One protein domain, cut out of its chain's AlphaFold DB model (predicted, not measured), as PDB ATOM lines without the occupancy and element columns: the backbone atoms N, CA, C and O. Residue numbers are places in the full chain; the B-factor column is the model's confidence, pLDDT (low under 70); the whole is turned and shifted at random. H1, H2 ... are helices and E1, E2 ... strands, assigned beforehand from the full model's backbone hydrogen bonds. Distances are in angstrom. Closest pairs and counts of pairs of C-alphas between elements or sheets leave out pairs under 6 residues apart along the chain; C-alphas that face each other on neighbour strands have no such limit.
ATOM      1  N   ILE A   3       4.117  18.285 -29.214       85.81
ATOM      2  CA  ILE A   3       5.411  18.933 -29.473       85.81
ATOM      3  C   ILE A   3       5.249  20.428 -29.191       85.81
ATOM      4  O   ILE A   3       4.252  21.014 -29.613       85.81
ATOM      5  N   TYR A   4       6.207  21.031 -28.488       87.88
ATOM      6  CA  TYR A   4       6.228  22.459 -28.153       87.88
ATOM      7  C   TYR A   4       7.342  23.175 -28.933       87.88
ATOM      8  O   TYR A   4       8.285  22.541 -29.414       87.88
ATOM      9  N   ARG A   5       7.244  24.507 -29.050       77.00
ATOM     10  CA  ARG A   5       8.097  25.344 -29.920       77.00
ATOM     11  C   ARG A   5       9.602  25.305 -29.592       77.00
ATOM     12  O   ARG A   5      10.411  25.532 -30.483       77.00
ATOM     13  N   ASP A   6       9.975  24.892 -28.380       80.50
ATOM     14  CA  ASP A   6      11.355  24.912 -27.862       80.50
ATOM     15  C   ASP A   6      12.072  23.545 -27.851       80.50
ATOM     16  O   ASP A   6      13.054  23.336 -27.131       80.50
ATOM     17  N   GLY A   7      11.574  22.576 -28.624       85.31
ATOM     18  CA  GLY A   7      12.138  21.219 -28.676       85.31
ATOM     19  C   GLY A   7      11.714  20.323 -27.508       85.31
ATOM     20  O   GLY A   7      12.177  19.186 -27.399       85.31
ATOM     21  N   TRP A   8      10.816  20.819 -26.656       91.88
ATOM     22  CA  TRP A   8      10.106  20.005 -25.682       91.88
ATOM     23  C   TRP A   8       9.077  19.113 -26.373       91.88
ATOM     24  O   TRP A   8       8.357  19.531 -27.282       91.88
ATOM     25  N   VAL A   9       8.977  17.881 -25.894       91.69
ATOM     26  CA  VAL A   9       7.999  16.893 -26.335       91.69
ATOM     27  C   VAL A   9       7.365  16.265 -25.107       91.69
ATOM     28  O   VAL A   9       8.066  15.741 -24.242       91.69
ATOM     29  N   LEU A  10       6.037  16.285 -25.049       92.06
ATOM     30  CA  LEU A  10       5.274  15.503 -24.089       92.06
ATOM     31  C   LEU A  10       5.227  14.049 -24.564       92.06
ATOM     32  O   LEU A  10       4.597  13.719 -25.583       92.06
ATOM     33  N   LEU A  11       5.874  13.184 -23.791       86.88
ATOM     34  CA  LEU A  11       5.779  11.742 -23.935       86.88
ATOM     35  C   LEU A  11       4.415  11.304 -23.385       86.88
ATOM     36  O   LEU A  11       3.932  11.838 -22.389       86.88
ATOM     37  N   GLY A  12       3.740  10.387 -24.082       70.69
ATOM     38  CA  GLY A  12       2.371   9.993 -23.731       70.69
ATOM     39  C   GLY A  12       2.236   9.483 -22.289       70.69
ATOM     40  O   GLY A  12       3.214   9.062 -21.681       70.69
ATOM     41  N   HIS A  13       1.006   9.444 -21.770       65.56
ATOM     42  CA  HIS A  13       0.677   9.070 -20.381       65.56
ATOM     43  C   HIS A  13       1.101   7.649 -19.940       65.56
ATOM     44  O   HIS A  13       0.939   7.296 -18.776       65.56
ATOM     45  N   HIS A  14       1.639   6.841 -20.860       64.06
ATOM     46  CA  HIS A  14       2.154   5.487 -20.622       64.06
ATOM     47  C   HIS A  14       3.630   5.330 -21.013       64.06
ATOM     48  O   HIS A  14       4.128   4.209 -21.106       64.06
ATOM     49  N   ALA A  15       4.332   6.429 -21.297       72.62
ATOM     50  CA  ALA A  15       5.749   6.362 -21.608       72.62
ATOM     51  C   ALA A  15       6.514   5.825 -20.394       72.62
ATOM     52  O   ALA A  15       6.371   6.325 -19.277       72.62
ATOM     53  N   THR A  16       7.329   4.795 -20.617       82.75
ATOM     54  CA  THR A  16       8.239   4.296 -19.591       82.75
ATOM     55  C   THR A  16       9.178   5.421 -19.171       82.75
ATOM     56  O   THR A  16       9.771   6.089 -20.022       82.75
ATOM     57  N   LEU A  17       9.323   5.609 -17.857       85.19
ATOM     58  CA  LEU A  17      10.299   6.535 -17.296       85.19
ATOM     59  C   LEU A  17      11.679   6.252 -17.884       85.19
ATOM     60  O   LEU A  17      12.151   5.118 -17.837       85.19
ATOM     61  N   LEU A  18      12.340   7.287 -18.398       87.62
ATOM     62  CA  LEU A  18      13.684   7.164 -18.958       87.62
ATOM     63  C   LEU A  18      14.709   7.050 -17.816       87.62
ATOM     64  O   LEU A  18      14.962   8.047 -17.134       87.62
ATOM     65  N   PRO A  19      15.334   5.879 -17.572       85.94
ATOM     66  CA  PRO A  19      16.172   5.683 -16.385       85.94
ATOM     67  C   PRO A  19      17.364   6.638 -16.319       85.94
ATOM     68  O   PRO A  19      17.711   7.090 -15.228       85.94
ATOM     69  N   ALA A  20      17.904   7.002 -17.485       87.31
ATOM     70  CA  ALA A  20      19.008   7.943 -17.629       87.31
ATOM     71  C   ALA A  20      18.722   9.322 -17.007       87.31
ATOM     72  O   ALA A  20      19.656   9.999 -16.598       87.31
ATOM     73  N   PHE A  21      17.457   9.743 -16.911       90.19
ATOM     74  CA  PHE A  21      17.089  11.037 -16.324       90.19
ATOM     75  C   PHE A  21      16.620  10.933 -14.877       90.19
ATOM     76  O   PHE A  21      16.757  11.898 -14.141       90.19
ATOM     77  N   TRP A  22      16.056   9.794 -14.466       90.62
ATOM     78  CA  TRP A  22      15.288   9.706 -13.213       90.62
ATOM     79  C   TRP A  22      15.877   8.780 -12.166       90.62
ATOM     80  O   TRP A  22      15.538   8.875 -10.986       90.62
ATOM     81  N   ARG A  23      16.702   7.830 -12.599       83.56
ATOM     82  CA  ARG A  23      17.341   6.866 -11.710       83.56
ATOM     83  C   ARG A  23      18.770   7.296 -11.424       83.56
ATOM     84  O   ARG A  23      19.201   7.223 -10.278       83.56
ATOM     85  N   ASP A  24      19.486   7.731 -12.452       78.75
ATOM     86  CA  ASP A  24      20.867   8.175 -12.319       78.75
ATOM     87  C   ASP A  24      20.981   9.491 -11.530       78.75
ATOM     88  O   ASP A  24      20.015  10.228 -11.359       78.75
ATOM     89  N   GLY A  25      22.153   9.728 -10.936       76.81
ATOM     90  CA  GLY A  25      22.404  10.866 -10.044       76.81
ATOM     91  C   GLY A  25      21.943  10.687  -8.587       76.81
ATOM     92  O   GLY A  25      22.479  11.355  -7.703       76.81
ATOM     93  N   PHE A  26      21.024   9.759  -8.299       80.06
ATOM     94  CA  PHE A  26      20.676   9.383  -6.921       80.06
ATOM     95  C   PHE A  26      21.709   8.423  -6.300       80.06
ATOM     96  O   PHE A  26      22.307   7.612  -7.030       80.06
ATOM     97  N   PRO A  27      21.924   8.489  -4.967       79.00
ATOM     98  CA  PRO A  27      22.853   7.608  -4.271       79.00
ATOM     99  C   PRO A  27      22.413   6.145  -4.378       79.00
ATOM    100  O   PRO A  27      21.227   5.822  -4.482       79.00
ATOM    101  N   ILE A  28      23.399   5.254  -4.351       80.25
ATOM    102  CA  ILE A  28      23.166   3.817  -4.253       80.25
ATOM    103  C   ILE A  28      23.020   3.484  -2.771       80.25
ATOM    104  O   ILE A  28      23.944   3.709  -1.994       80.25
ATOM    105  N   VAL A  29      21.872   2.931  -2.398       76.69
ATOM    106  CA  VAL A  29      21.612   2.420  -1.054       76.69
ATOM    107  C   VAL A  29      21.655   0.896  -1.065       76.69
ATOM    108  O   VAL A  29      21.301   0.239  -2.051       76.69
ATOM    109  N   GLN A  30      22.116   0.323   0.041       73.06
ATOM    110  CA  GLN A  30      22.052  -1.114   0.262       73.06
ATOM    111  C   GLN A  30      20.630  -1.466   0.714       73.06
ATOM    112  O   GLN A  30      20.142  -0.909   1.695       73.06
ATOM    113  N   GLY A  31      19.951  -2.359  -0.011       63.75
ATOM    114  CA  GLY A  31      18.640  -2.853   0.413       63.75
ATOM    115  C   GLY A  31      18.733  -3.561   1.771       63.75
ATOM    116  O   GLY A  31      19.665  -4.332   1.993       63.75
ATOM    117  N   ARG A  42      19.312   2.276  -6.512       72.25
ATOM    118  CA  ARG A  42      19.335   3.742  -6.477       72.25
ATOM    119  C   ARG A  42      18.048   4.237  -5.832       72.25
ATOM    120  O   ARG A  42      16.968   3.846  -6.287       72.25
ATOM    121  N   ASP A  43      18.180   5.064  -4.806       78.31
ATOM    122  CA  ASP A  43      17.046   5.609  -4.063       78.31
ATOM    123  C   ASP A  43      16.505   6.866  -4.753       78.31
ATOM    124  O   ASP A  43      16.953   7.982  -4.499       78.31
ATOM    125  N   SER A  44      15.606   6.666  -5.717       84.12
ATOM    126  CA  SER A  44      14.935   7.746  -6.441       84.12
ATOM    127  C   SER A  44      13.479   7.835  -5.978       84.12
ATOM    128  O   SER A  44      12.722   6.896  -6.262       84.12
ATOM    129  N   PRO A  45      13.058   8.949  -5.341       82.81
ATOM    130  CA  PRO A  45      11.674   9.158  -4.907       82.81
ATOM    131  C   PRO A  45      10.655   8.953  -6.038       82.81
ATOM    132  O   PRO A  45       9.596   8.357  -5.856       82.81
ATOM    133  N   ILE A  46      11.036   9.335  -7.260       88.44
ATOM    134  CA  ILE A  46      10.222   9.204  -8.474       88.44
ATOM    135  C   ILE A  46       9.838   7.732  -8.738       88.44
ATOM    136  O   ILE A  46       8.728   7.446  -9.193       88.44
ATOM    137  N   TYR A  47      10.728   6.775  -8.438       86.19
ATOM    138  CA  TYR A  47      10.478   5.333  -8.600       86.19
ATOM    139  C   TYR A  47       9.814   4.678  -7.385       86.19
ATOM    140  O   TYR A  47       9.320   3.558  -7.521       86.19
ATOM    141  N   SER A  48       9.840   5.310  -6.211       85.88
ATOM    142  CA  SER A  48       9.160   4.797  -5.016       85.88
ATOM    143  C   SER A  48       7.711   5.261  -4.910       85.88
ATOM    144  O   SER A  48       6.932   4.592  -4.243       85.88
ATOM    145  N   TYR A  49       7.342   6.367  -5.561       88.19
ATOM    146  CA  TYR A  49       5.956   6.827  -5.594       88.19
ATOM    147  C   TYR A  49       5.029   5.792  -6.238       88.19
ATOM    148  O   TYR A  49       5.255   5.368  -7.381       88.19
ATOM    149  N   ASP A  50       3.973   5.442  -5.512       86.00
ATOM    150  CA  ASP A  50       2.816   4.722  -6.028       86.00
ATOM    151  C   ASP A  50       1.767   5.756  -6.443       86.00
ATOM    152  O   ASP A  50       1.105   6.346  -5.598       86.00
ATOM    153  N   ASP A  51       1.618   5.994  -7.747       83.69
ATOM    154  CA  ASP A  51       0.647   6.968  -8.260       83.69
ATOM    155  C   ASP A  51      -0.796   6.423  -8.268       83.69
ATOM    156  O   ASP A  51      -1.704   7.046  -8.823       83.69
ATOM    157  N   GLY A  52      -1.013   5.219  -7.722       82.75
ATOM    158  CA  GLY A  52      -2.304   4.545  -7.673       82.75
ATOM    159  C   GLY A  52      -2.992   4.420  -9.034       82.75
ATOM    160  O   GLY A  52      -4.225   4.380  -9.096       82.75
ATOM    161  N   GLY A  53      -2.218   4.390 -10.124       82.00
ATOM    162  CA  GLY A  53      -2.720   4.299 -11.492       82.00
ATOM    163  C   GLY A  53      -3.206   5.621 -12.093       82.00
ATOM    164  O   GLY A  53      -3.744   5.607 -13.198       82.00
ATOM    165  N   ILE A  54      -3.001   6.762 -11.423       84.44
ATOM    166  CA  ILE A  54      -3.293   8.101 -11.972       84.44
ATOM    167  C   ILE A  54      -2.434   8.380 -13.208       84.44
ATOM    168  O   ILE A  54      -2.853   9.100 -14.123       84.44
ATOM    169  N   GLY A  55      -1.257   7.757 -13.282       84.06
ATOM    170  CA  GLY A  55      -0.381   7.746 -14.438       84.06
ATOM    171  C   GLY A  55       0.553   8.948 -14.480       84.06
ATOM    172  O   GLY A  55       0.177  10.089 -14.208       84.06
ATOM    173  N   THR A  56       1.774   8.680 -14.919       90.25
ATOM    174  CA  THR A  56       2.865   9.649 -14.992       90.25
ATOM    175  C   THR A  56       2.797  10.497 -16.269       90.25
ATOM    176  O   THR A  56       2.316  10.050 -17.314       90.25
ATOM    177  N   VAL A  57       3.281  11.737 -16.196       92.94
ATOM    178  CA  VAL A  57       3.416  12.646 -17.344       92.94
ATOM    179  C   VAL A  57       4.881  13.046 -17.464       92.94
ATOM    180  O   VAL A  57       5.469  13.492 -16.485       92.94
ATOM    181  N   GLN A  58       5.490  12.862 -18.636       94.06
ATOM    182  CA  GLN A  58       6.911  13.144 -18.834       94.06
ATOM    183  C   GLN A  58       7.129  14.036 -20.053       94.06
ATOM    184  O   GLN A  58       6.642  13.740 -21.143       94.06
ATOM    185  N   TRP A  59       7.935  15.075 -19.884       94.31
ATOM    186  CA  TRP A  59       8.420  15.927 -20.959       94.31
ATOM    187  C   TRP A  59       9.908  15.680 -21.186       94.31
ATOM    188  O   TRP A  59      10.673  15.460 -20.245       94.31
ATOM    189  N   LEU A  60      10.327  15.732 -22.445       94.31
ATOM    190  CA  LEU A  60      11.725  15.635 -22.845       94.31
ATOM    191  C   LEU A  60      12.067  16.799 -23.767       94.31
ATOM    192  O   LEU A  60      11.397  16.997 -24.778       94.31
ATOM    193  N   ASN A  61      13.122  17.536 -23.443       93.75
ATOM    194  CA  ASN A  61      13.755  18.480 -24.344       93.75
ATOM    195  C   ASN A  61      15.003  17.829 -24.943       93.75
ATOM    196  O   ASN A  61      16.056  17.758 -24.306       93.75
ATOM    197  N   VAL A  62      14.877  17.334 -26.173       84.50
ATOM    198  CA  VAL A  62      15.966  16.600 -26.837       84.50
ATOM    199  C   VAL A  62      17.124  17.533 -27.191       84.50
ATOM    200  O   VAL A  62      18.281  17.132 -27.098       84.50
ATOM    201  N   THR A  63      16.841  18.786 -27.557       89.69
ATOM    202  CA  THR A  63      17.871  19.745 -27.988       89.69
ATOM    203  C   THR A  63      18.724  20.243 -26.825       89.69
ATOM    204  O   THR A  63      19.905  20.522 -27.013       89.69
ATOM    205  N   ARG A  64      18.149  20.323 -25.620       90.81
ATOM    206  CA  ARG A  64      18.832  20.779 -24.400       90.81
ATOM    207  C   ARG A  64      19.272  19.633 -23.480       90.81
ATOM    208  O   ARG A  64      19.938  19.897 -22.490       90.81
ATOM    209  N   ASN A  65      18.932  18.379 -23.803       92.81
ATOM    210  CA  ASN A  65      19.159  17.198 -22.956       92.81
ATOM    211  C   ASN A  65      18.555  17.349 -21.543       92.81
ATOM    212  O   ASN A  65      19.156  16.939 -20.560       92.81
ATOM    213  N   VAL A  66      17.367  17.944 -21.439       94.31
ATOM    214  CA  VAL A  66      16.655  18.180 -20.169       94.31
ATOM    215  C   VAL A  66      15.372  17.363 -20.169       94.31
ATOM    216  O   VAL A  66      14.753  17.180 -21.218       94.31
ATOM    217  N   ALA A  67      14.936  16.892 -19.006       95.25
ATOM    218  CA  ALA A  67      13.648  16.227 -18.870       95.25
ATOM    219  C   ALA A  67      12.870  16.774 -17.673       95.25
ATOM    220  O   ALA A  67      13.455  17.254 -16.702       95.25
ATOM    221  N   ALA A  68      11.546  16.654 -17.728       95.75
ATOM    222  CA  ALA A  68      10.656  16.912 -16.602       95.75
ATOM    223  C   ALA A  68       9.685  15.740 -16.432       95.75
ATOM    224  O   ALA A  68       9.286  15.114 -17.417       95.75
ATOM    225  N   VAL A  69       9.297  15.432 -15.200       94.88
ATOM    226  CA  VAL A  69       8.288  14.417 -14.906       94.88
ATOM    227  C   VAL A  69       7.360  14.899 -13.805       94.88
ATOM    228  O   VAL A  69       7.805  15.363 -12.760       94.88
ATOM    229  N   LEU A  70       6.064  14.769 -14.051       94.38
ATOM    230  CA  LEU A  70       5.007  14.998 -13.085       94.38
ATOM    231  C   LEU A  70       4.443  13.640 -12.671       94.38
ATOM    232  O   LEU A  70       3.996  12.852 -13.514       94.38
ATOM    233  N   LYS A  71       4.470  13.367 -11.370       92.50
ATOM    234  CA  LYS A  71       3.993  12.109 -10.794       92.50
ATOM    235  C   LYS A  71       3.332  12.364  -9.445       92.50
ATOM    236  O   LYS A  71       3.750  13.270  -8.734       92.50
ATOM    237  N   SER A  72       2.311  11.582  -9.102       92.19
ATOM    238  CA  SER A  72       1.729  11.627  -7.760       92.19
ATOM    239  C   SER A  72       2.392  10.623  -6.818       92.19
ATOM    240  O   SER A  72       2.804   9.552  -7.265       92.19
ATOM    241  N   ASP A  73       2.489  10.973  -5.535       92.38
ATOM    242  CA  ASP A  73       2.902  10.083  -4.441       92.38
ATOM    243  C   ASP A  73       1.764   9.192  -3.906       92.38
ATOM    244  O   ASP A  73       1.977   8.413  -2.974       92.38
ATOM    245  N   GLY A  74       0.575   9.286  -4.503       90.69
ATOM    246  CA  GLY A  74      -0.588   8.494  -4.146       90.69
ATOM    247  C   GLY A  74      -1.625   8.424  -5.263       90.69
ATOM    248  O   GLY A  74      -1.415   8.891  -6.382       90.69
ATOM    249  N   GLY A  75      -2.775   7.828  -4.951       88.94
ATOM    250  CA  GLY A  75      -3.881   7.656  -5.890       88.94
ATOM    251  C   GLY A  75      -5.227   8.058  -5.308       88.94
ATOM    252  O   GLY A  75      -5.350   8.345  -4.121       88.94
ATOM    253  N   TRP A  76      -6.288   7.950  -6.106       85.00
ATOM    254  CA  TRP A  76      -7.660   8.216  -5.645       85.00
ATOM    255  C   TRP A  76      -8.083   7.334  -4.451       85.00
ATOM    256  O   TRP A  76      -8.965   7.707  -3.690       85.00
ATOM    257  N   LYS A  77      -7.453   6.168  -4.231       87.06
ATOM    258  CA  LYS A  77      -7.746   5.284  -3.082       87.06
ATOM    259  C   LYS A  77      -7.114   5.727  -1.764       87.06
ATOM    260  O   LYS A  77      -7.649   5.407  -0.697       87.06
ATOM    261  N   THR A  78      -5.964   6.385  -1.825       89.88
ATOM    262  CA  THR A  78      -5.131   6.722  -0.660       89.88
ATOM    263  C   THR A  78      -5.050   8.224  -0.419       89.88
ATOM    264  O   THR A  78      -4.710   8.631   0.686       89.88
ATOM    265  N   GLY A  79      -5.420   9.028  -1.416       90.06
ATOM    266  CA  GLY A  79      -5.051  10.432  -1.505       90.06
ATOM    267  C   GLY A  79      -3.577  10.592  -1.880       90.06
ATOM    268  O   GLY A  79      -2.826   9.612  -1.890       90.06
ATOM    269  N   GLY A  80      -3.178  11.821  -2.195       91.69
ATOM    270  CA  GLY A  80      -1.797  12.165  -2.530       91.69
ATOM    271  C   GLY A  80      -1.663  13.596  -3.035       91.69
ATOM    272  O   GLY A  80      -2.615  14.382  -3.004       91.69
ATOM    273  N   GLN A  81      -0.483  13.934  -3.527       93.44
ATOM    274  CA  GLN A  81      -0.183  15.203  -4.177       93.44
ATOM    275  C   GLN A  81       0.648  14.974  -5.438       93.44
ATOM    276  O   GLN A  81       1.265  13.921  -5.612       93.44
ATOM    277  N   PHE A  82       0.637  15.946  -6.343       94.19
ATOM    278  CA  PHE A  82       1.493  15.922  -7.524       94.19
ATOM    279  C   PHE A  82       2.855  16.555  -7.241       94.19
ATOM    280  O   PHE A  82       2.944  17.637  -6.668       94.19
ATOM    281  N   HIS A  83       3.902  15.890  -7.722       95.06
ATOM    282  CA  HIS A  83       5.291  16.315  -7.634       95.06
ATOM    283  C   HIS A  83       5.863  16.509  -9.031       95.06
ATOM    284  O   HIS A  83       5.799  15.597  -9.865       95.06
ATOM    285  N   LEU A  84       6.452  17.678  -9.277       95.94
ATOM    286  CA  LEU A  84       7.186  17.970 -10.500       95.94
ATOM    287  C   LEU A  84       8.684  17.826 -10.236       95.94
ATOM    288  O   LEU A  84       9.252  18.512  -9.394       95.94
ATOM    289  N   TRP A  85       9.334  16.957 -10.997       95.88
ATOM    290  CA  TRP A  85      10.776  16.758 -10.959       95.88
ATOM    291  C   TRP A  85      11.399  17.187 -12.274       95.88
ATOM    292  O   TRP A  85      10.890  16.863 -13.347       95.88
ATOM    293  N   VAL A  86      12.534  17.872 -12.192       95.81
ATOM    294  CA  VAL A  86      13.317  18.307 -13.347       95.81
ATOM    295  C   VAL A  86      14.699  17.678 -13.275       95.81
ATOM    296  O   VAL A  86      15.367  17.699 -12.242       95.81
ATOM    297  N   SER A  87      15.126  17.101 -14.393       95.38
ATOM    298  CA  SER A  87      16.487  16.623 -14.594       95.38
ATOM    299  C   SER A  87      17.195  17.575 -15.560       95.38
ATOM    300  O   SER A  87      16.779  17.657 -16.720       95.38
ATOM    301  N   PRO A  88      18.250  18.293 -15.126       93.44
ATOM    302  CA  PRO A  88      18.971  19.236 -15.983       93.44
ATOM    303  C   PRO A  88      19.847  18.540 -17.040       93.44
ATOM    304  O   PRO A  88      20.467  19.212 -17.858       93.44
ATOM    305  N   GLY A  89      19.930  17.207 -17.012       92.88
ATOM    306  CA  GLY A  89      20.814  16.410 -17.852       92.88
ATOM    307  C   GLY A  89      20.663  14.913 -17.596       92.88
ATOM    308  O   GLY A  89      20.530  14.493 -16.445       92.88
ATOM    309  N   ALA A  90      20.775  14.076 -18.627       89.94
ATOM    310  CA  ALA A  90      20.942  12.636 -18.416       89.94
ATOM    311  C   ALA A  90      22.157  12.359 -17.501       89.94
ATOM    312  O   ALA A  90      23.219  12.954 -17.669       89.94
ATOM    313  N   GLY A  91      22.000  11.477 -16.513       87.25
ATOM    314  CA  GLY A  91      23.023  11.153 -15.516       87.25
ATOM    315  C   GLY A  91      23.150  12.157 -14.364       87.25
ATOM    316  O   GLY A  91      23.852  11.876 -13.391       87.25
ATOM    317  N   THR A  92      22.478  13.308 -14.442       90.06
ATOM    318  CA  THR A  92      22.505  14.332 -13.390       90.06
ATOM    319  C   THR A  92      21.415  14.084 -12.356       90.06
ATOM    320  O   THR A  92      20.381  13.494 -12.663       90.06
ATOM    321  N   ARG A  93      21.648  14.530 -11.116       90.50
ATOM    322  CA  ARG A  93      20.673  14.381 -10.033       90.50
ATOM    323  C   ARG A  93      19.448  15.267 -10.305       90.50
ATOM    324  O   ARG A  93      19.608  16.489 -10.343       90.50
ATOM    325  N   PRO A  94      18.242  14.689 -10.430       93.31
ATOM    326  CA  PRO A  94      17.012  15.462 -10.524       93.31
ATOM    327  C   PRO A  94      16.730  16.230  -9.239       93.31
ATOM    328  O   PRO A  94      17.112  15.805  -8.144       93.31
ATOM    329  N   TYR A  95      16.000  17.328  -9.377       93.62
ATOM    330  CA  TYR A  95      15.491  18.113  -8.263       93.62
ATOM    331  C   TYR A  95      13.991  18.339  -8.420       93.62
ATOM    332  O   TYR A  95      13.458  18.371  -9.530       93.62
ATOM    333  N   GLU A  96      13.310  18.458  -7.289       95.06
ATOM    334  CA  GLU A  96      11.892  18.777  -7.254       95.06
ATOM    335  C   GLU A  96      11.697  20.282  -7.455       95.06
ATOM    336  O   GLU A  96      12.437  21.097  -6.897       95.06
ATOM    337  N   VAL A  97      10.703  20.643  -8.261       95.31
ATOM    338  CA  VAL A  97      10.256  22.021  -8.453       95.31
ATOM    339  C   VAL A  97       8.849  22.131  -7.872       95.31
ATOM    340  O   VAL A  97       7.963  21.393  -8.308       95.31
ATOM    341  N   PRO A  98       8.614  23.016  -6.891       91.69
ATOM    342  CA  PRO A  98       7.294  23.149  -6.294       91.69
ATOM    343  C   PRO A  98       6.292  23.677  -7.325       91.69
ATOM    344  O   PRO A  98       6.585  24.619  -8.062       91.69
ATOM    345  N   LEU A  99       5.095  23.088  -7.348       91.81
ATOM    346  CA  LEU A  99       3.957  23.655  -8.071       91.81
ATOM    347  C   LEU A  99       3.501  24.960  -7.384       91.81
ATOM    348  O   LEU A  99       3.701  25.097  -6.172       91.81
ATOM    349  N   PRO A 100       2.869  25.914  -8.102       84.81
ATOM    350  CA  PRO A 100       2.505  27.222  -7.540       84.81
ATOM    351  C   PRO A 100       1.547  27.114  -6.346       84.81
ATOM    352  O   PRO A 100       1.556  27.947  -5.444       84.81
ATOM    353  N   TYR A 101       0.739  26.054  -6.333       86.62
ATOM    354  CA  TYR A 101      -0.093  25.630  -5.219       86.62
ATOM    355  C   TYR A 101      -0.076  24.096  -5.122       86.62
ATOM    356  O   TYR A 101       0.102  23.420  -6.140       86.62
ATOM    357  N   PRO A 102      -0.258  23.516  -3.921       86.19
ATOM    358  CA  PRO A 102      -0.354  22.069  -3.773       86.19
ATOM    359  C   PRO A 102      -1.606  21.546  -4.478       86.19
ATOM    360  O   PRO A 102      -2.725  21.831  -4.055       86.19
ATOM    361  N   ILE A 103      -1.423  20.754  -5.532       91.44
ATOM    362  CA  ILE A 103      -2.526  20.079  -6.221       91.44
ATOM    363  C   ILE A 103      -2.627  18.675  -5.644       91.44
ATOM    364  O   ILE A 103      -1.727  17.846  -5.813       91.44
ATOM    365  N   ARG A 104      -3.710  18.442  -4.904       91.50
ATOM    366  CA  ARG A 104      -3.950  17.212  -4.150       91.50
ATOM    367  C   ARG A 104      -4.993  16.346  -4.829       91.50
ATOM    368  O   ARG A 104      -5.911  16.843  -5.472       91.50
ATOM    369  N   ILE A 105      -4.840  15.044  -4.647       90.31
ATOM    370  CA  ILE A 105      -5.863  14.054  -4.951       90.31
ATOM    371  C   ILE A 105      -6.537  13.707  -3.633       90.31
ATOM    372  O   ILE A 105      -5.885  13.209  -2.712       90.31
ATOM    373  N   GLU A 106      -7.836  13.963  -3.555       88.75
ATOM    374  CA  GLU A 106      -8.627  13.598  -2.389       88.75
ATOM    375  C   GLU A 106      -8.910  12.095  -2.372       88.75
ATOM    376  O   GLU A 106      -9.164  11.447  -3.394       88.75
ATOM    377  N   ARG A 107      -8.849  11.516  -1.175       89.19
ATOM    378  CA  ARG A 107      -9.105  10.091  -0.988       89.19
ATOM    379  C   ARG A 107     -10.589   9.788  -1.194       89.19
ATOM    380  O   ARG A 107     -11.441  10.351  -0.519       89.19
ATOM    381  N   GLY A 108     -10.879   8.792  -2.022       84.38
ATOM    382  CA  GLY A 108     -12.228   8.286  -2.269       84.38
ATOM    383  C   GLY A 108     -12.955   8.964  -3.428       84.38
ATOM    384  O   GLY A 108     -14.106   8.607  -3.666       84.38
ATOM    385  N   ASP A 109     -12.301   9.869  -4.162       78.81
ATOM    386  CA  ASP A 109     -12.889  10.553  -5.318       78.81
ATOM    387  C   ASP A 109     -12.281  10.061  -6.651       78.81
ATOM    388  O   ASP A 109     -11.297  10.612  -7.157       78.81
ATOM    389  N   PRO A 110     -12.833   8.987  -7.250       79.75
ATOM    390  CA  PRO A 110     -12.388   8.486  -8.545       79.75
ATOM    391  C   PRO A 110     -12.841   9.361  -9.728       79.75
ATOM    392  O   PRO A 110     -12.443   9.075 -10.857       79.75
ATOM    393  N   SER A 111     -13.667  10.387  -9.509       81.88
ATOM    394  CA  SER A 111     -14.116  11.313 -10.557       81.88
ATOM    395  C   SER A 111     -13.207  12.534 -10.693       81.88
ATOM    396  O   SER A 111     -12.953  12.972 -11.813       81.88
ATOM    397  N   ASP A 112     -12.681  13.057  -9.584       87.06
ATOM    398  CA  ASP A 112     -11.940  14.325  -9.586       87.06
ATOM    399  C   ASP A 112     -10.448  14.169  -9.924       87.06
ATOM    400  O   ASP A 112      -9.813  15.111 -10.397       87.06
ATOM    401  N   TRP A 113      -9.859  12.974  -9.763       87.50
ATOM    402  CA  TRP A 113      -8.413  12.789  -9.985       87.50
ATOM    403  C   TRP A 113      -7.960  13.199 -11.392       87.50
ATOM    404  O   TRP A 113      -6.831  13.661 -11.562       87.50
ATOM    405  N   GLN A 114      -8.818  13.041 -12.407       89.44
ATOM    406  CA  GLN A 114      -8.490  13.423 -13.777       89.44
ATOM    407  C   GLN A 114      -8.456  14.948 -13.934       89.44
ATOM    408  O   GLN A 114      -7.541  15.457 -14.583       89.44
ATOM    409  N   THR A 115      -9.381  15.667 -13.292       91.50
ATOM    410  CA  THR A 115      -9.371  17.134 -13.195       91.50
ATOM    411  C   THR A 115      -8.099  17.604 -12.496       91.50
ATOM    412  O   THR A 115      -7.342  18.390 -13.059       91.50
ATOM    413  N   ARG A 116      -7.774  17.029 -11.330       92.38
ATOM    414  CA  ARG A 116      -6.543  17.346 -10.581       92.38
ATOM    415  C   ARG A 116      -5.281  17.075 -11.382       92.38
ATOM    416  O   ARG A 116      -4.337  17.859 -11.350       92.38
ATOM    417  N   LYS A 117      -5.263  15.990 -12.156       91.62
ATOM    418  CA  LYS A 117      -4.157  15.695 -13.069       91.62
ATOM    419  C   LYS A 117      -4.026  16.760 -14.156       91.62
ATOM    420  O   LYS A 117      -2.907  17.149 -14.471       91.62
ATOM    421  N   GLN A 118      -5.130  17.220 -14.739       92.12
ATOM    422  CA  GLN A 118      -5.109  18.275 -15.755       92.12
ATOM    423  C   GLN A 118      -4.634  19.613 -15.175       92.12
ATOM    424  O   GLN A 118      -3.781  20.251 -15.788       92.12
ATOM    425  N   GLU A 119      -5.102  19.987 -13.981       93.31
ATOM    426  CA  GLU A 119      -4.611  21.156 -13.236       93.31
ATOM    427  C   GLU A 119      -3.095  21.061 -13.005       93.31
ATOM    428  O   GLU A 119      -2.353  21.999 -13.297       93.31
ATOM    429  N   ALA A 120      -2.610  19.899 -12.554       93.69
ATOM    430  CA  ALA A 120      -1.191  19.684 -12.288       93.69
ATOM    431  C   ALA A 120      -0.334  19.699 -13.559       93.69
ATOM    432  O   ALA A 120       0.784  20.212 -13.544       93.69
ATOM    433  N   VAL A 121      -0.857  19.178 -14.673       93.25
ATOM    434  CA  VAL A 121      -0.206  19.268 -15.985       93.25
ATOM    435  C   VAL A 121      -0.112  20.720 -16.443       93.25
ATOM    436  O   VAL A 121       0.962  21.127 -16.873       93.25
ATOM    437  N   ALA A 122      -1.184  21.503 -16.324       92.56
ATOM    438  CA  ALA A 122      -1.178  22.912 -16.710       92.56
ATOM    439  C   ALA A 122      -0.179  23.727 -15.872       92.56
ATOM    440  O   ALA A 122       0.639  24.455 -16.430       92.56
ATOM    441  N   ALA A 123      -0.174  23.533 -14.550       94.00
ATOM    442  CA  ALA A 123       0.783  24.182 -13.653       94.00
ATOM    443  C   ALA A 123       2.241  23.791 -13.966       94.00
ATOM    444  O   ALA A 123       3.140  24.632 -13.935       94.00
ATOM    445  N   ALA A 124       2.491  22.521 -14.306       94.50
ATOM    446  CA  ALA A 124       3.814  22.072 -14.730       94.50
ATOM    447  C   ALA A 124       4.225  22.676 -16.082       94.50
ATOM    448  O   ALA A 124       5.368  23.097 -16.237       94.50
ATOM    449  N   GLU A 125       3.311  22.748 -17.053       93.31
ATOM    450  CA  GLU A 125       3.562  23.394 -18.347       93.31
ATOM    451  C   GLU A 125       3.895  24.884 -18.180       93.31
ATOM    452  O   GLU A 125       4.803  25.372 -18.854       93.31
ATOM    453  N   GLU A 126       3.238  25.588 -17.257       92.81
ATOM    454  CA  GLU A 126       3.540  26.984 -16.932       92.81
ATOM    455  C   GLU A 126       4.954  27.140 -16.353       92.81
ATOM    456  O   GLU A 126       5.749  27.922 -16.875       92.81
ATOM    457  N   ILE A 127       5.314  26.330 -15.350       93.25
ATOM    458  CA  ILE A 127       6.656  26.323 -14.744       93.25
ATOM    459  C   ILE A 127       7.749  26.030 -15.778       93.25
ATOM    460  O   ILE A 127       8.831  26.616 -15.736       93.25
ATOM    461  N   LEU A 128       7.481  25.110 -16.706       91.81
ATOM    462  CA  LEU A 128       8.422  24.726 -17.758       91.81
ATOM    463  C   LEU A 128       8.468  25.732 -18.925       91.81
ATOM    464  O   LEU A 128       9.258  25.535 -19.852       91.81
ATOM    465  N   GLY A 129       7.640  26.784 -18.901       91.19
ATOM    466  CA  GLY A 129       7.552  27.785 -19.968       91.19
ATOM    467  C   GLY A 129       6.963  27.238 -21.273       91.19
ATOM    468  O   GLY A 129       7.342  27.678 -22.355       91.19
TER     469      GLY A 129
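This is residues 3 to 31 and 42 to 129 of the 138 residues of an uncharacterized protein of Gordonia sp. KTR9 (UniProt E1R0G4). A strongly twisted antiparallel sheet of five strands has one long helix, H3, packed along one of its faces, making two layers, while two short helices, H1 and H2, only graze the sheet. Strand E2 lies away from the sheet beside the cut in the chain, and a long link without named elements, residues 98 to 112, leads from edge strand E6 to H3. The 117 printed residues have three named helices and six named strands in the order E1, H1, E2, H2, E3, E4, E5, E6, H3; the class is mixed, helices and strands, with 53 residues, under half, in named elements. The sheet's order is E1, E3, E4, E5, E6. The whole is compact, with a radius of gyration of the C-alphas of 14.0 A and spans of 43 by 38 by 25 A.

In the sheet, E1 is residues 8 to 11, beginning at C-alpha 8 at (10.106, 20.005, -25.682). E3 is residues 57 to 61 and measures 13.8 A from first to last C-alpha. E4, residues 66 to 72, measures 20.5 A, and E5, residues 80 to 87, measures 22.4 A, with C-alpha 80 at (-1.797, 12.165, -2.530). E6 is residues 95 to 97. H3, residues 113 to 127, measures 20.8 A and ends at C-alpha 127 at (6.656, 26.323, -14.744). The short elements H1, residues 19 to 22, E2, residues 28 to 30, and H2, residues 45 to 48, measure 5.2 A, 6.8 A and 5.0 A.

E3, E4, E5 and E6 form a meander, each strand the antiparallel neighbour of the one before; E3 and E4, E4 and E5, and E5 and E6 are hairpins. E4 and E5 stand at 170 degrees between their directions, with N 69 and O 85 at 2.8 A and N 87 and O 67 at 2.9 A, within hydrogen-bond range. E3 and E4 stand at 173 degrees, with N 59 and O 68 at 2.8 A. E1, an edge strand, is antiparallel to E3 at 147 degrees, with N 9 and O 60 at 2.8 A. E6, the other edge strand, is antiparallel to E5 at 122 degrees, with N 97 and O 84 at 2.8 A. The sheet is only just strongly twisted, its C-alphas lying up to 4.1 A off the best plane. H3 is on the sheet at a height of 8.6 A and runs along the strands, at 26 degrees to E4 on the local plane. H3 lies over E4, where 8 of its 15 C-alphas fall; 2 fall on E5, only just too few for it to lie over E5 too. The closest C-alphas of H3 and E5 are those of Ala 120 and Phe 82, 6.6 A apart. H1 only grazes the sheet with residues 20 to 22, and H2 with residues 45 to 47. H1 and H2 are close but not clearly touching, the closest C-alphas being those of Trp 22 and Ile 46, 7.0 A apart. E2 pairs with no named strand and is apart from H1 and H2. In H3 every O i to N i+4 pair is within hydrogen-bond range; H1 and H2 are too short for such a pair, and the one O i to N i+3 pair in each is within range.

The C-alphas farthest apart are those of Arg 5 and Gly 31, at 42.7 A. Residues 32 to 41 are cut out, and C-alphas 31 and 42 are 9.6 A apart across the cut. The link from E6 to H3 is long, with 15 residues; within it residues 104 to 105 pair antiparallel with residues 80 to 81 of E5. The mean pLDDT of the printed part is 87.8, and residues 13, 14 and 31 are under 70.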